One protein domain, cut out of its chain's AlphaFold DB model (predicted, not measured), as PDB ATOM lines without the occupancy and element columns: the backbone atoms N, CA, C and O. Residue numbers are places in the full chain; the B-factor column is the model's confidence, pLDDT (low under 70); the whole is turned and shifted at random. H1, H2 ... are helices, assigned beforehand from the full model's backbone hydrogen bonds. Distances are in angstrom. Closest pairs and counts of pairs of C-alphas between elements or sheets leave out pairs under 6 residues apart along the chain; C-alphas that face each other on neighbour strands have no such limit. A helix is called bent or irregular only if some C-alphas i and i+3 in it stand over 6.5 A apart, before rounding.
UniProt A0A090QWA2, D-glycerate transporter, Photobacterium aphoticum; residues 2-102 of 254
ATOM      1  N   ILE A   2    -123.922 -86.720  58.466       86.69
ATOM      2  CA  ILE A   2    -124.361 -87.891  59.252       86.69
ATOM      3  C   ILE A   2    -123.292 -88.992  59.298       86.69
ATOM      4  O   ILE A   2    -122.893 -89.402  60.378       86.69
ATOM      5  N   LEU A   3    -122.753 -89.405  58.144       85.06
ATOM      6  CA  LEU A   3    -121.701 -90.431  58.101       85.06
ATOM      7  C   LEU A   3    -120.470 -90.039  58.933       85.06
ATOM      8  O   LEU A   3    -119.973 -90.832  59.726       85.06
ATOM      9  N   THR A   4    -120.008 -88.795  58.792       87.50
ATOM     10  CA  THR A   4    -118.828 -88.311  59.515       87.50
ATOM     11  C   THR A   4    -119.096 -88.060  60.998       87.50
ATOM     12  O   THR A   4    -118.167 -88.184  61.789       87.50
ATOM     13  N   ALA A   5    -120.348 -87.793  61.392       86.31
ATOM     14  CA  ALA A   5    -120.794 -87.661  62.783       86.31
ATOM     15  C   ALA A   5    -120.719 -88.990  63.555       86.31
ATOM     16  O   ALA A   5    -120.460 -88.998  64.752       86.31
ATOM     17  N   VAL A   6    -120.868 -90.121  62.860       82.06
ATOM     18  CA  VAL A   6    -120.731 -91.470  63.443       82.06
ATOM     19  C   VAL A   6    -119.256 -91.914  63.532       82.06
ATOM     20  O   VAL A   6    -118.959 -92.979  64.057       82.06
ATOM     21  N   GLY A   7    -118.308 -91.091  63.065       74.75
ATOM     22  CA  GLY A   7    -116.867 -91.372  63.143       74.75
ATOM     23  C   GLY A   7    -116.253 -91.910  61.847       74.75
ATOM     24  O   GLY A   7    -115.088 -92.298  61.837       74.75
ATOM     25  N   VAL A   8    -116.998 -91.915  60.734       79.56
ATOM     26  CA  VAL A   8    -116.426 -92.231  59.415       79.56
ATOM     27  C   VAL A   8    -115.492 -91.100  58.980       79.56
ATOM     28  O   VAL A   8    -115.859 -89.926  59.058       79.56
ATOM     29  N   PHE A   9    -114.306 -91.444  58.477       77.88
ATOM     30  CA  PHE A   9    -113.369 -90.454  57.951       77.88
ATOM     31  C   PHE A   9    -113.972 -89.648  56.792       77.88
ATOM     32  O   PHE A   9    -114.749 -90.159  55.980       77.88
ATOM     33  N   VAL A  10    -113.626 -88.360  56.731       84.56
ATOM     34  CA  VAL A  10    -114.213 -87.416  55.767       84.56
ATOM     35  C   VAL A  10    -113.939 -87.841  54.324       84.56
ATOM     36  O   VAL A  10    -114.838 -87.756  53.497       84.56
ATOM     37  N   ASP A  11    -112.743 -88.337  54.027       81.44
ATOM     38  CA  ASP A  11    -112.349 -88.845  52.710       81.44
ATOM     39  C   ASP A  11    -113.212 -90.039  52.267       81.44
ATOM     40  O   ASP A  11    -113.806 -90.010  51.188       81.44
ATOM     41  N   VAL A  12    -113.374 -91.045  53.129       81.81
ATOM     42  CA  VAL A  12    -114.209 -92.224  52.876       81.81
ATOM     43  C   VAL A  12    -115.665 -91.813  52.706       81.81
ATOM     44  O   VAL A  12    -116.334 -92.279  51.783       81.81
ATOM     45  N   ALA A  13    -116.166 -90.921  53.562       85.81
ATOM     46  CA  ALA A  13    -117.535 -90.432  53.479       85.81
ATOM     47  C   ALA A  13    -117.790 -89.659  52.174       85.81
ATOM     48  O   ALA A  13    -118.811 -89.885  51.525       85.81
ATOM     49  N   VAL A  14    -116.866 -88.785  51.763       87.31
ATOM     50  CA  VAL A  14    -116.979 -88.015  50.515       87.31
ATOM     51  C   VAL A  14    -116.942 -88.945  49.306       87.31
ATOM     52  O   VAL A  14    -117.828 -88.850  48.465       87.31
ATOM     53  N   ILE A  15    -115.997 -89.887  49.238       85.69
ATOM     54  CA  ILE A  15    -115.898 -90.844  48.120       85.69
ATOM     55  C   ILE A  15    -117.156 -91.717  48.025       85.69
ATOM     56  O   ILE A  15    -117.651 -91.974  46.931       85.69
ATOM     57  N   THR A  16    -117.706 -92.137  49.166       85.75
ATOM     58  CA  THR A  16    -118.896 -93.001  49.218       85.75
ATOM     59  C   THR A  16    -120.156 -92.273  48.743       85.75
ATOM     60  O   THR A  16    -120.998 -92.863  48.070       85.75
ATOM     61  N   VAL A  17    -120.300 -90.987  49.076       88.81
ATOM     62  CA  VAL A  17    -121.489 -90.190  48.727       88.81
ATOM     63  C   VAL A  17    -121.340 -89.492  47.368       88.81
ATOM     64  O   VAL A  17    -122.348 -89.105  46.777       88.81
ATOM     65  N   ALA A  18    -120.121 -89.374  46.831       89.19
ATOM     66  CA  ALA A  18    -119.834 -88.655  45.590       89.19
ATOM     67  C   ALA A  18    -120.719 -89.059  44.393       89.19
ATOM     68  O   ALA A  18    -121.265 -88.148  43.769       89.19
ATOM     69  N   PRO A  19    -120.960 -90.352  44.080       88.06
ATOM     70  CA  PRO A  19    -121.821 -90.722  42.952       88.06
ATOM     71  C   PRO A  19    -123.250 -90.179  43.093       88.06
ATOM     72  O   PRO A  19    -123.816 -89.625  42.151       88.06
ATOM     73  N   ILE A  20    -123.811 -90.269  44.303       89.50
ATOM     74  CA  ILE A  20    -125.157 -89.779  44.622       89.50
ATOM     75  C   ILE A  20    -125.187 -88.248  44.559       89.50
ATOM     76  O   ILE A  20    -126.095 -87.663  43.970       89.50
ATOM     77  N   ALA A  21    -124.180 -87.593  45.133       90.56
ATOM     78  CA  ALA A  21    -124.068 -86.141  45.139       90.56
ATOM     79  C   ALA A  21    -123.952 -85.566  43.719       90.56
ATOM     80  O   ALA A  21    -124.623 -84.584  43.410       90.56
ATOM     81  N   LEU A  22    -123.160 -86.193  42.844       90.94
ATOM     82  CA  LEU A  22    -123.026 -85.802  41.439       90.94
ATOM     83  C   LEU A  22    -124.325 -86.033  40.658       90.94
ATOM     84  O   LEU A  22    -124.731 -85.160  39.893       90.94
ATOM     85  N   ALA A  23    -125.029 -87.144  40.900       89.94
ATOM     86  CA  ALA A  23    -126.336 -87.397  40.291       89.94
ATOM     87  C   ALA A  23    -127.376 -86.330  40.681       89.94
ATOM     88  O   ALA A  23    -128.111 -85.833  39.825       89.94
ATOM     89  N   ILE A  24    -127.427 -85.950  41.963       90.38
ATOM     90  CA  ILE A  24    -128.312 -84.887  42.462       90.38
ATOM     91  C   ILE A  24    -127.897 -83.535  41.881       90.38
ATOM     92  O   ILE A  24    -128.752 -82.786  41.416       90.38
ATOM     93  N   ALA A  25    -126.599 -83.230  41.869       92.00
ATOM     94  CA  ALA A  25    -126.078 -81.978  41.339       92.00
ATOM     95  C   ALA A  25    -126.380 -81.805  39.849       92.00
ATOM     96  O   ALA A  25    -126.754 -80.711  39.446       92.00
ATOM     97  N   HIS A  26    -126.290 -82.869  39.052       91.94
ATOM     98  CA  HIS A  26    -126.688 -82.828  37.649       91.94
ATOM     99  C   HIS A  26    -128.195 -82.563  37.493       91.94
ATOM    100  O   HIS A  26    -128.592 -81.678  36.744       91.94
ATOM    101  N   ARG A  27    -129.044 -83.269  38.256       90.94
ATOM    102  CA  ARG A  27    -130.510 -83.085  38.217       90.94
ATOM    103  C   ARG A  27    -130.965 -81.702  38.686       90.94
ATOM    104  O   ARG A  27    -131.974 -81.205  38.203       90.94
ATOM    105  N   ALA A  28    -130.249 -81.110  39.638       91.31
ATOM    106  CA  ALA A  28    -130.557 -79.806  40.219       91.31
ATOM    107  C   ALA A  28    -129.768 -78.647  39.575       91.31
ATOM    108  O   ALA A  28    -129.765 -77.549  40.129       91.31
ATOM    109  N   ASP A  29    -129.083 -78.892  38.452       91.81
ATOM    110  CA  ASP A  29    -128.216 -77.933  37.752       91.81
ATOM    111  C   ASP A  29    -127.259 -77.172  38.694       91.81
ATOM    112  O   ASP A  29    -127.173 -75.944  38.713       91.81
ATOM    113  N   LEU A  30    -126.529 -77.900  39.539       93.44
ATOM    114  CA  LEU A  30    -125.546 -77.329  40.461       93.44
ATOM    115  C   LEU A  30    -124.147 -77.301  39.830       93.44
ATOM    116  O   LEU A  30    -123.762 -78.180  39.054       93.44
ATOM    117  N   SER A  31    -123.347 -76.296  40.192       94.44
ATOM    118  CA  SER A  31    -121.928 -76.270  39.827       94.44
ATOM    119  C   SER A  31    -121.133 -77.349  40.562       94.44
ATOM    120  O   SER A  31    -121.436 -77.712  41.705       94.44
ATOM    121  N   LYS A  32    -120.042 -77.807  39.936       92.25
ATOM    122  CA  LYS A  32    -119.077 -78.728  40.559       92.25
ATOM    123  C   LYS A  32    -118.523 -78.149  41.858       92.25
ATOM    124  O   LYS A  32    -118.408 -78.852  42.856       92.25
ATOM    125  N   MET A  33    -118.231 -76.848  41.869       92.44
ATOM    126  CA  MET A  33    -117.717 -76.177  43.059       92.44
ATOM    127  C   MET A  33    -118.723 -76.202  44.210       92.44
ATOM    128  O   MET A  33    -118.336 -76.493  45.338       92.44
ATOM    129  N   ALA A  34    -120.003 -75.931  43.941       94.12
ATOM    130  CA  ALA A  34    -121.034 -75.925  44.972       94.12
ATOM    131  C   ALA A  34    -121.203 -77.308  45.609       94.12
ATOM    132  O   ALA A  34    -121.220 -77.411  46.835       94.12
ATOM    133  N   ILE A  35    -121.279 -78.371  44.799       93.88
ATOM    134  CA  ILE A  35    -121.478 -79.725  45.327       93.88
ATOM    135  C   ILE A  35    -120.235 -80.258  46.052       93.88
ATOM    136  O   ILE A  35    -120.367 -80.839  47.128       93.88
ATOM    137  N   LEU A  36    -119.027 -80.011  45.533       91.75
ATOM    138  CA  LEU A  36    -117.781 -80.410  46.198       91.75
ATOM    139  C   LEU A  36    -117.608 -79.678  47.534       91.75
ATOM    140  O   LEU A  36    -117.300 -80.307  48.545       91.75
ATOM    141  N   LEU A  37    -117.875 -78.368  47.562       94.00
ATOM    142  CA  LEU A  37    -117.836 -77.578  48.790       94.00
ATOM    143  C   LEU A  37    -118.874 -78.073  49.803       94.00
ATOM    144  O   LEU A  37    -118.553 -78.209  50.981       94.00
ATOM    145  N   ALA A  38    -120.095 -78.385  49.360       93.62
ATOM    146  CA  ALA A  38    -121.136 -78.930  50.226       93.62
ATOM    147  C   ALA A  38    -120.736 -80.293  50.818       93.62
ATOM    148  O   ALA A  38    -120.941 -80.528  52.011       93.62
ATOM    149  N   MET A  39    -120.120 -81.173  50.021       93.31
ATOM    150  CA  MET A  39    -119.639 -82.475  50.489       93.31
ATOM    151  C   MET A  39    -118.497 -82.345  51.498       93.31
ATOM    152  O   MET A  39    -118.580 -82.920  52.582       93.31
ATOM    153  N   VAL A  40    -117.454 -81.575  51.179       92.12
ATOM    154  CA  VAL A  40    -116.289 -81.401  52.063       92.12
ATOM    155  C   VAL A  40    -116.673 -80.615  53.316       92.12
ATOM    156  O   VAL A  40    -116.359 -81.041  54.427       92.12
ATOM    157  N   GLY A  41    -117.410 -79.513  53.166       92.75
ATOM    158  CA  GLY A  41    -117.875 -78.682  54.276       92.75
ATOM    159  C   GLY A  41    -118.829 -79.435  55.201       92.75
ATOM    160  O   GLY A  41    -118.614 -79.481  56.411       92.75
ATOM    161  N   GLY A  42    -119.827 -80.124  54.642       92.38
ATOM    162  CA  GLY A  42    -120.736 -80.973  55.415       92.38
ATOM    163  C   GLY A  42    -120.049 -82.205  56.014       92.38
ATOM    164  O   GLY A  42    -120.469 -82.701  57.063       92.38
ATOM    165  N   GLY A  43    -119.007 -82.726  55.365       92.25
ATOM    166  CA  GLY A  43    -118.147 -83.784  55.888       92.25
ATOM    167  C   GLY A  43    -117.369 -83.310  57.112       92.25
ATOM    168  O   GLY A  43    -117.461 -83.935  58.172       92.25
ATOM    169  N   LYS A  44    -116.692 -82.161  57.007       91.00
ATOM    170  CA  LYS A  44    -115.917 -81.580  58.106       91.00
ATOM    171  C   LYS A  44    -116.800 -81.153  59.276       91.00
ATOM    172  O   LYS A  44    -116.435 -81.438  60.407       91.00
ATOM    173  N   ALA A  45    -117.972 -80.574  59.012       92.62
ATOM    174  CA  ALA A  45    -118.956 -80.229  60.037       92.62
ATOM    175  C   ALA A  45    -119.343 -81.436  60.909       92.62
ATOM    176  O   ALA A  45    -119.332 -81.345  62.132       92.62
ATOM    177  N   GLY A  46    -119.612 -82.595  60.290       91.06
ATOM    178  CA  GLY A  46    -119.893 -83.825  61.044       91.06
ATOM    179  C   GLY A  46    -118.668 -84.369  61.786       91.06
ATOM    180  O   GLY A  46    -118.797 -84.876  62.891       91.06
ATOM    181  N   ASN A  47    -117.465 -84.191  61.233       90.06
ATOM    182  CA  ASN A  47    -116.212 -84.588  61.881       90.06
ATOM    183  C   ASN A  47    -115.879 -83.750  63.131       90.06
ATOM    184  O   ASN A  47    -114.959 -84.092  63.858       90.06
ATOM    185  N   VAL A  48    -116.538 -82.625  63.400       89.31
ATOM    186  CA  VAL A  48    -116.266 -81.865  64.637       89.31
ATOM    187  C   VAL A  48    -116.972 -82.495  65.846       89.31
ATOM    188  O   VAL A  48    -116.496 -82.354  66.963       89.31
ATOM    189  N   MET A  49    -118.054 -83.249  65.629       89.50
ATOM    190  CA  MET A  49    -118.909 -83.818  66.683       89.50
ATOM    191  C   MET A  49    -118.850 -85.352  66.768       89.50
ATOM    192  O   MET A  49    -119.795 -85.981  67.239       89.50
ATOM    193  N   SER A  50    -117.779 -85.973  66.265       86.50
ATOM    194  CA  SER A  50    -117.694 -87.429  66.106       86.50
ATOM    195  C   SER A  50    -116.533 -88.062  66.868       86.50
ATOM    196  O   SER A  50    -115.556 -87.370  67.168       86.50
ATOM    197  N   PRO A  51    -116.601 -89.376  67.160       83.62
ATOM    198  CA  PRO A  51    -115.514 -90.104  67.803       83.62
ATOM    199  C   PRO A  51    -114.413 -90.407  66.775       83.62
ATOM    200  O   PRO A  51    -114.247 -91.537  66.324       83.62
ATOM    201  N   ASN A  52    -113.697 -89.372  66.343       83.56
ATOM    202  CA  ASN A  52    -112.605 -89.469  65.374       83.56
ATOM    203  C   ASN A  52    -111.246 -89.164  66.030       83.56
ATOM    204  O   ASN A  52    -111.211 -88.607  67.131       83.56
ATOM    205  N   PRO A  53    -110.122 -89.456  65.349       80.19
ATOM    206  CA  PRO A  53    -108.791 -89.222  65.905       80.19
ATOM    207  C   PRO A  53    -108.519 -87.790  66.389       80.19
ATOM    208  O   PRO A  53    -107.753 -87.620  67.328       80.19
ATOM    209  N   ASN A  54    -109.154 -86.756  65.818       85.94
ATOM    210  CA  ASN A  54    -108.989 -85.376  66.291       85.94
ATOM    211  C   ASN A  54    -109.611 -85.200  67.681       85.94
ATOM    212  O   ASN A  54    -108.995 -84.598  68.557       85.94
ATOM    213  N   ALA A  55    -110.830 -85.712  67.871       86.56
ATOM    214  CA  ALA A  55    -111.538 -85.635  69.145       86.56
ATOM    215  C   ALA A  55    -110.842 -86.483  70.218       86.56
ATOM    216  O   ALA A  55    -110.749 -86.044  71.358       86.56
ATOM    217  N   ILE A  56    -110.304 -87.646  69.835       84.12
ATOM    218  CA  ILE A  56    -109.517 -88.517  70.718       84.12
ATOM    219  C   ILE A  56    -108.232 -87.809  71.156       84.12
ATOM    220  O   ILE A  56    -108.001 -87.664  72.349       84.12
ATOM    221  N   ALA A  57    -107.449 -87.274  70.214       82.44
ATOM    222  CA  ALA A  57    -106.202 -86.588  70.544       82.44
ATOM    223  C   ALA A  57    -106.422 -85.353  71.436       82.44
ATOM    224  O   ALA A  57    -105.620 -85.082  72.327       82.44
ATOM    225  N   ALA A  58    -107.516 -84.615  71.224       85.50
ATOM    226  CA  ALA A  58    -107.896 -83.517  72.106       85.50
ATOM    227  C   ALA A  58    -108.337 -84.018  73.493       85.50
ATOM    228  O   ALA A  58    -107.902 -83.469  74.500       85.50
ATOM    229  N   ALA A  59    -109.169 -85.061  73.561       85.94
ATOM    230  CA  ALA A  59    -109.635 -85.640  74.820       85.94
ATOM    231  C   ALA A  59    -108.470 -86.143  75.687       85.94
ATOM    232  O   ALA A  59    -108.396 -85.794  76.865       85.94
ATOM    233  N   ASP A  60    -107.528 -86.869  75.084       83.38
ATOM    234  CA  ASP A  60    -106.355 -87.415  75.768       83.38
ATOM    235  C   ASP A  60    -105.410 -86.303  76.247       83.38
ATOM    236  O   ASP A  60    -104.969 -86.308  77.393       83.38
ATOM    237  N   ALA A  61    -105.132 -85.302  75.406       83.88
ATOM    238  CA  ALA A  61    -104.224 -84.211  75.765       83.88
ATOM    239  C   ALA A  61    -104.781 -83.291  76.867       83.88
ATOM    240  O   ALA A  61    -104.018 -82.792  77.692       83.88
ATOM    241  N   PHE A  62    -106.098 -83.062  76.894       84.62
ATOM    242  CA  PHE A  62    -106.760 -82.259  77.928       84.62
ATOM    243  C   PHE A  62    -107.267 -83.097  79.117       84.62
ATOM    244  O   PHE A  62    -107.835 -82.526  80.043       84.62
ATOM    245  N   ASN A  63    -107.054 -84.422  79.118       85.00
ATOM    246  CA  ASN A  63    -107.555 -85.362  80.130       85.00
ATOM    247  C   ASN A  63    -109.065 -85.222  80.418       85.00
ATOM    248  O   ASN A  63    -109.513 -85.310  81.562       85.00
ATOM    249  N   VAL A  64    -109.868 -85.012  79.372       86.88
ATOM    250  CA  VAL A  64    -111.331 -84.891  79.471       86.88
ATOM    251  C   VAL A  64    -112.038 -86.059  78.783       86.88
ATOM    252  O   VAL A  64    -111.518 -86.616  77.817       86.88
ATOM    253  N   PRO A  65    -113.256 -86.435  79.217       86.12
ATOM    254  CA  PRO A  65    -114.019 -87.481  78.545       86.12
ATOM    255  C   PRO A  65    -114.274 -87.154  77.065       86.12
ATOM    256  O   PRO A  65    -114.770 -86.072  76.737       86.12
ATOM    257  N   LEU A  66    -114.030 -88.123  76.172       83.19
ATOM    258  CA  LEU A  66    -114.272 -87.997  74.725       83.19
ATOM    259  C   LEU A  66    -115.702 -87.531  74.406       83.19
ATOM    260  O   LEU A  66    -115.917 -86.711  73.515       83.19
ATOM    261  N   THR A  67    -116.685 -88.010  75.170       86.50
ATOM    262  CA  THR A  67    -118.096 -87.632  75.025       86.50
ATOM    263  C   THR A  67    -118.325 -86.133  75.197       86.50
ATOM    264  O   THR A  67    -119.150 -85.558  74.490       86.50
ATOM    265  N   SER A  68    -117.581 -85.480  76.092       86.69
ATOM    266  CA  SER A  68    -117.692 -84.038  76.322       86.69
ATOM    267  C   SER A  68    -117.078 -83.230  75.188       86.69
ATOM    268  O   SER A  68    -117.661 -82.227  74.782       86.69
ATOM    269  N   VAL A  69    -115.956 -83.690  74.628       87.81
ATOM    270  CA  VAL A  69    -115.344 -83.084  73.434       87.81
ATOM    271  C   VAL A  69    -116.290 -83.196  72.236       87.81
ATOM    272  O   VAL A  69    -116.524 -82.216  71.529       87.81
ATOM    273  N   MET A  70    -116.906 -84.366  72.045       90.81
ATOM    274  CA  MET A  70    -117.909 -84.583  70.999       90.81
ATOM    275  C   MET A  70    -119.133 -83.678  71.182       90.81
ATOM    276  O   MET A  70    -119.579 -83.056  70.217       90.81
ATOM    277  N   ALA A  71    -119.646 -83.564  72.411       89.44
ATOM    278  CA  ALA A  71    -120.778 -82.698  72.736       89.44
ATOM    279  C   ALA A  71    -120.454 -81.217  72.490       89.44
ATOM    280  O   ALA A  71    -121.245 -80.509  71.865       89.44
ATOM    281  N   ALA A  72    -119.265 -80.764  72.898       88.81
ATOM    282  CA  ALA A  72    -118.778 -79.415  72.621       88.81
ATOM    283  C   ALA A  72    -118.668 -79.141  71.110       88.81
ATOM    284  O   ALA A  72    -118.882 -78.015  70.667       88.81
ATOM    285  N   GLY A  73    -118.401 -80.173  70.306       89.25
ATOM    286  CA  GLY A  73    -118.334 -80.097  68.849       89.25
ATOM    287  C   GLY A  73    -119.679 -79.967  68.125       89.25
ATOM    288  O   GLY A  73    -119.697 -79.587  66.951       89.25
ATOM    289  N   VAL A  74    -120.813 -80.229  68.788       92.00
ATOM    290  CA  VAL A  74    -122.148 -80.181  68.160       92.00
ATOM    291  C   VAL A  74    -122.482 -78.771  67.682       92.00
ATOM    292  O   VAL A  74    -122.817 -78.579  66.513       92.00
ATOM    293  N   ILE A  75    -122.349 -77.775  68.563       92.69
ATOM    294  CA  ILE A  75    -122.699 -76.384  68.248       92.69
ATOM    295  C   ILE A  75    -121.810 -75.849  67.106       92.69
ATOM    296  O   ILE A  75    -122.363 -75.449  66.076       92.69
ATOM    297  N   PRO A  76    -120.462 -75.905  67.187       91.31
ATOM    298  CA  PRO A  76    -119.596 -75.475  66.090       91.31
ATOM    299  C   PRO A  76    -119.835 -76.249  64.790       91.31
ATOM    300  O   PRO A  76    -119.777 -75.662  63.711       91.31
ATOM    301  N   GLY A  77    -120.136 -77.548  64.867       92.81
ATOM    302  CA  GLY A  77    -120.438 -78.365  63.694       92.81
ATOM    303  C   GLY A  77    -121.713 -77.919  62.973       92.81
ATOM    304  O   GLY A  77    -121.714 -77.821  61.746       92.81
ATOM    305  N   LEU A  78    -122.776 -77.569  63.704       94.62
ATOM    306  CA  LEU A  78    -124.010 -77.029  63.119       94.62
ATOM    307  C   LEU A  78    -123.782 -75.663  62.460       94.62
ATOM    308  O   LEU A  78    -124.210 -75.452  61.324       94.62
ATOM    309  N   PHE A  79    -123.053 -74.761  63.121       94.81
ATOM    310  CA  PHE A  79    -122.672 -73.477  62.522       94.81
ATOM    311  C   PHE A  79    -121.796 -73.663  61.279       94.81
ATOM    312  O   PHE A  79    -122.031 -73.018  60.259       94.81
ATOM    313  N   GLY A  80    -120.834 -74.588  61.321       92.56
ATOM    314  CA  GLY A  80    -119.997 -74.939  60.174       92.56
ATOM    315  C   GLY A  80    -120.808 -75.497  59.004       92.56
ATOM    316  O   GLY A  80    -120.552 -75.142  57.854       92.56
ATOM    317  N   MET A  81    -121.826 -76.315  59.281       94.56
ATOM    318  CA  MET A  81    -122.752 -76.826  58.267       94.56
ATOM    319  C   MET A  81    -123.581 -75.701  57.636       94.56
ATOM    320  O   MET A  81    -123.647 -75.615  56.410       94.56
ATOM    321  N   LEU A  82    -124.164 -74.815  58.449       95.31
ATOM    322  CA  LEU A  82    -124.914 -73.651  57.967       95.31
ATOM    323  C   LEU A  82    -124.037 -72.747  57.099       95.31
ATOM    324  O   LEU A  82    -124.432 -72.360  55.999       95.31
ATOM    325  N   PHE A  83    -122.819 -72.458  57.552       94.50
ATOM    326  CA  PHE A  83    -121.867 -71.649  56.803       94.50
ATOM    327  C   PHE A  83    -121.489 -72.302  55.466       94.50
ATOM    328  O   PHE A  83    -121.551 -71.649  54.423       94.50
ATOM    329  N   ALA A  84    -121.178 -73.602  55.468       94.50
ATOM    330  CA  ALA A  84    -120.899 -74.357  54.248       94.50
ATOM    331  C   ALA A  84    -122.093 -74.349  53.281       94.50
ATOM    332  O   ALA A  84    -121.895 -74.205  52.074       94.50
ATOM    333  N   TYR A  85    -123.325 -74.438  53.792       94.62
ATOM    334  CA  TYR A  85    -124.543 -74.331  52.992       94.62
ATOM    335  C   TYR A  85    -124.667 -72.959  52.318       94.62
ATOM    336  O   TYR A  85    -124.862 -72.893  51.104       94.62
ATOM    337  N   PHE A  86    -124.513 -71.860  53.064       96.12
ATOM    338  CA  PHE A  86    -124.588 -70.511  52.492       96.12
ATOM    339  C   PHE A  86    -123.509 -70.277  51.434       96.12
ATOM    340  O   PHE A  86    -123.783 -69.706  50.373       96.12
ATOM    341  N   LEU A  87    -122.295 -70.755  51.697       94.81
ATOM    342  CA  LEU A  87    -121.181 -70.616  50.773       94.81
ATOM    343  C   LEU A  87    -121.419 -71.449  49.504       94.81
ATOM    344  O   LEU A  87    -121.314 -70.919  48.400       94.81
ATOM    345  N   ALA A  88    -121.860 -72.702  49.641       94.12
ATOM    346  CA  ALA A  88    -122.217 -73.557  48.508       94.12
ATOM    347  C   ALA A  88    -123.354 -72.952  47.679       94.12
ATOM    348  O   ALA A  88    -123.261 -72.911  46.452       94.12
ATOM    349  N   LYS A  89    -124.376 -72.388  48.335       93.69
ATOM    350  CA  LYS A  89    -125.502 -71.709  47.681       93.69
ATOM    351  C   LYS A  89    -125.044 -70.531  46.819       93.69
ATOM    352  O   LYS A  89    -125.518 -70.370  45.698       93.69
ATOM    353  N   LYS A  90    -124.079 -69.737  47.295       93.69
ATOM    354  CA  LYS A  90    -123.494 -68.624  46.523       93.69
ATOM    355  C   LYS A  90    -122.703 -69.104  45.298       93.69
ATOM    356  O   LYS A  90    -122.554 -68.355  44.332       93.69
ATOM    357  N   LEU A  91    -122.205 -70.340  45.320       93.25
ATOM    358  CA  LEU A  91    -121.392 -70.924  44.253       93.25
ATOM    359  C   LEU A  91    -122.192 -71.745  43.229       93.25
ATOM    360  O   LEU A  91    -121.604 -72.178  42.242       93.25
ATOM    361  N   VAL A  92    -123.510 -71.921  43.388       92.94
ATOM    362  CA  VAL A  92    -124.352 -72.773  42.513       92.94
ATOM    363  C   VAL A  92    -124.214 -72.451  41.020       92.94
ATOM    364  O   VAL A  92    -124.212 -73.360  40.190       92.94
ATOM    365  N   ASN A  93    -124.046 -71.172  40.677       90.75
ATOM    366  CA  ASN A  93    -123.898 -70.693  39.297       90.75
ATOM    367  C   ASN A  93    -122.463 -70.256  38.953       90.75
ATOM    368  O   ASN A  93    -122.239 -69.601  37.939       90.75
ATOM    369  N   ARG A  94    -121.482 -70.572  39.806       88.19
ATOM    370  CA  ARG A  94    -120.068 -70.241  39.594       88.19
ATOM    371  C   ARG A  94    -119.328 -71.463  39.048       88.19
ATOM    372  O   ARG A  94    -119.335 -72.516  39.680       88.19
ATOM    373  N   GLY A  95    -118.644 -71.294  37.918       87.75
ATOM    374  CA  GLY A  95    -117.844 -72.351  37.294       87.75
ATOM    375  C   GLY A  95    -118.672 -73.315  36.440       87.75
ATOM    376  O   GLY A  95    -119.761 -72.979  35.981       87.75
ATOM    377  N   SER A  96    -118.132 -74.512  36.201       89.81
ATOM    378  CA  SER A  96    -118.775 -75.530  35.367       89.81
ATOM    379  C   SER A  96    -119.853 -76.309  36.125       89.81
ATOM    380  O   SER A  96    -119.712 -76.621  37.313       89.81
ATOM    381  N   LYS A  97    -120.942 -76.627  35.420       92.19
ATOM    382  CA  LYS A  97    -122.016 -77.512  35.888       92.19
ATOM    383  C   LYS A  97    -121.584 -78.975  35.813       92.19
ATOM    384  O   LYS A  97    -120.677 -79.316  35.048       92.19
ATOM    385  N   VAL A  98    -122.217 -79.820  36.624       88.75
ATOM    386  CA  VAL A  98    -122.006 -81.274  36.579       88.75
ATOM    387  C   VAL A  98    -122.630 -81.830  35.300       88.75
ATOM    388  O   VAL A  98    -123.812 -81.613  35.035       88.75
ATOM    389  N   GLN A  99    -121.834 -82.537  34.505       86.38
ATOM    390  CA  GLN A  99    -122.248 -83.118  33.229       86.38
ATOM    391  C   GLN A  99    -122.714 -84.566  33.401       86.38
ATOM    392  O   GLN A  99    -122.297 -85.265  34.320       86.38
ATOM    393  N   GLN A 100    -123.548 -85.052  32.477       80.94
ATOM    394  CA  GLN A 100    -124.136 -86.394  32.571       80.94
ATOM    395  C   GLN A 100    -123.085 -87.518  32.575       80.94
ATOM    396  O   GLN A 100    -123.249 -88.505  33.285       80.94
ATOM    397  N   HIS A 101    -121.983 -87.357  31.834       82.88
ATOM    398  CA  HIS A 101    -120.894 -88.343  31.792       82.88
ATOM    399  C   HIS A 101    -120.093 -88.433  33.103       82.88
ATOM    400  O   HIS A 101    -119.316 -89.365  33.284       82.88
ATOM    401  N   GLU A 102    -120.265 -87.473  34.014       77.56
ATOM    402  CA  GLU A 102    -119.614 -87.456  35.329       77.56
ATOM    403  C   GLU A 102    -120.452 -88.181  36.392       77.56
ATOM    404  O   GLU A 102    -119.984 -88.415  37.507       77.56
TER     405      GLU A 102
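AT A GLANCE: This is residues 2 to 102 of the 254 residues of the protein "D-glycerate transporter" of Photobacterium aphoticum (UniProt A0A090QWA2). A rod of helices, with H3 sandwiched between H2 and the long H5 and running opposite ways to both. Short H1 packs on the last residues of H3, H4 extends one end of the rod, and residues 92 to 102, with no named helix, cross the other end. The class is all helix: 101 residues are printed, with five named helices, H1 to H5 in order, and no named strand. It is only just loose, close to compact, with a radius of gyration of the C-alphas of 15.4 A and spans of 50 by 23 by 16 A.

HOW THE PARTS SIT: H1, residues 2 to 5, touches residues 43 to 47 of H3, residues 32 to 47; the closest C-alphas, of Ala 5 and Gly 46, are 4.3 A apart. H2, residues 10 to 27, and H3 form a helical hairpin and touch, closest at the C-alphas of Val 10 and Gly 43, 5.4 A, opposite ways at a steep tilt of 37 degrees, only just past shallow. H3, the hub, touches H5, residues 66 to 91, closest at the C-alphas of Ala 45 and Gly 77, 4.4 A, opposite ways at a shallow tilt of 12 degrees. H4, residues 53 to 62, touches residues 66 to 70 of H5, closest at the C-alphas of Ala 59 and Leu 66, 5.2 A, at a steep tilt of 45 degrees. H2 and H5 are apart. In H3 and H4 every O i to N i+4 pair is within hydrogen-bond range, in H2 12 of 14, in H5 20 of 22; H1 is too short for one.

IN THESE COORDINATES: H1 begins at C-alpha 2 (-124.361, -87.891, 59.252). H2 is 24.3 A long and irregular, C-alphas 16 and 19 being 7.3 A apart, with a kink of 52 degrees near residue 17. H3 is 22.3 A long and H4 14.0 A. H5, 35.6 A, is only just irregular, C-alphas 72 and 75 being 6.6 A apart, with a kink of 36 degrees near residue 75; it ends at C-alpha 91 (-121.392, -70.924, 44.253).

THE WHOLE: The C-alphas farthest apart, of Asn 63 and Gln 100, are 50.4 A apart. The printed part has no cut, the four links between helices are tight, and no printed residue is under 70 in pLDDT.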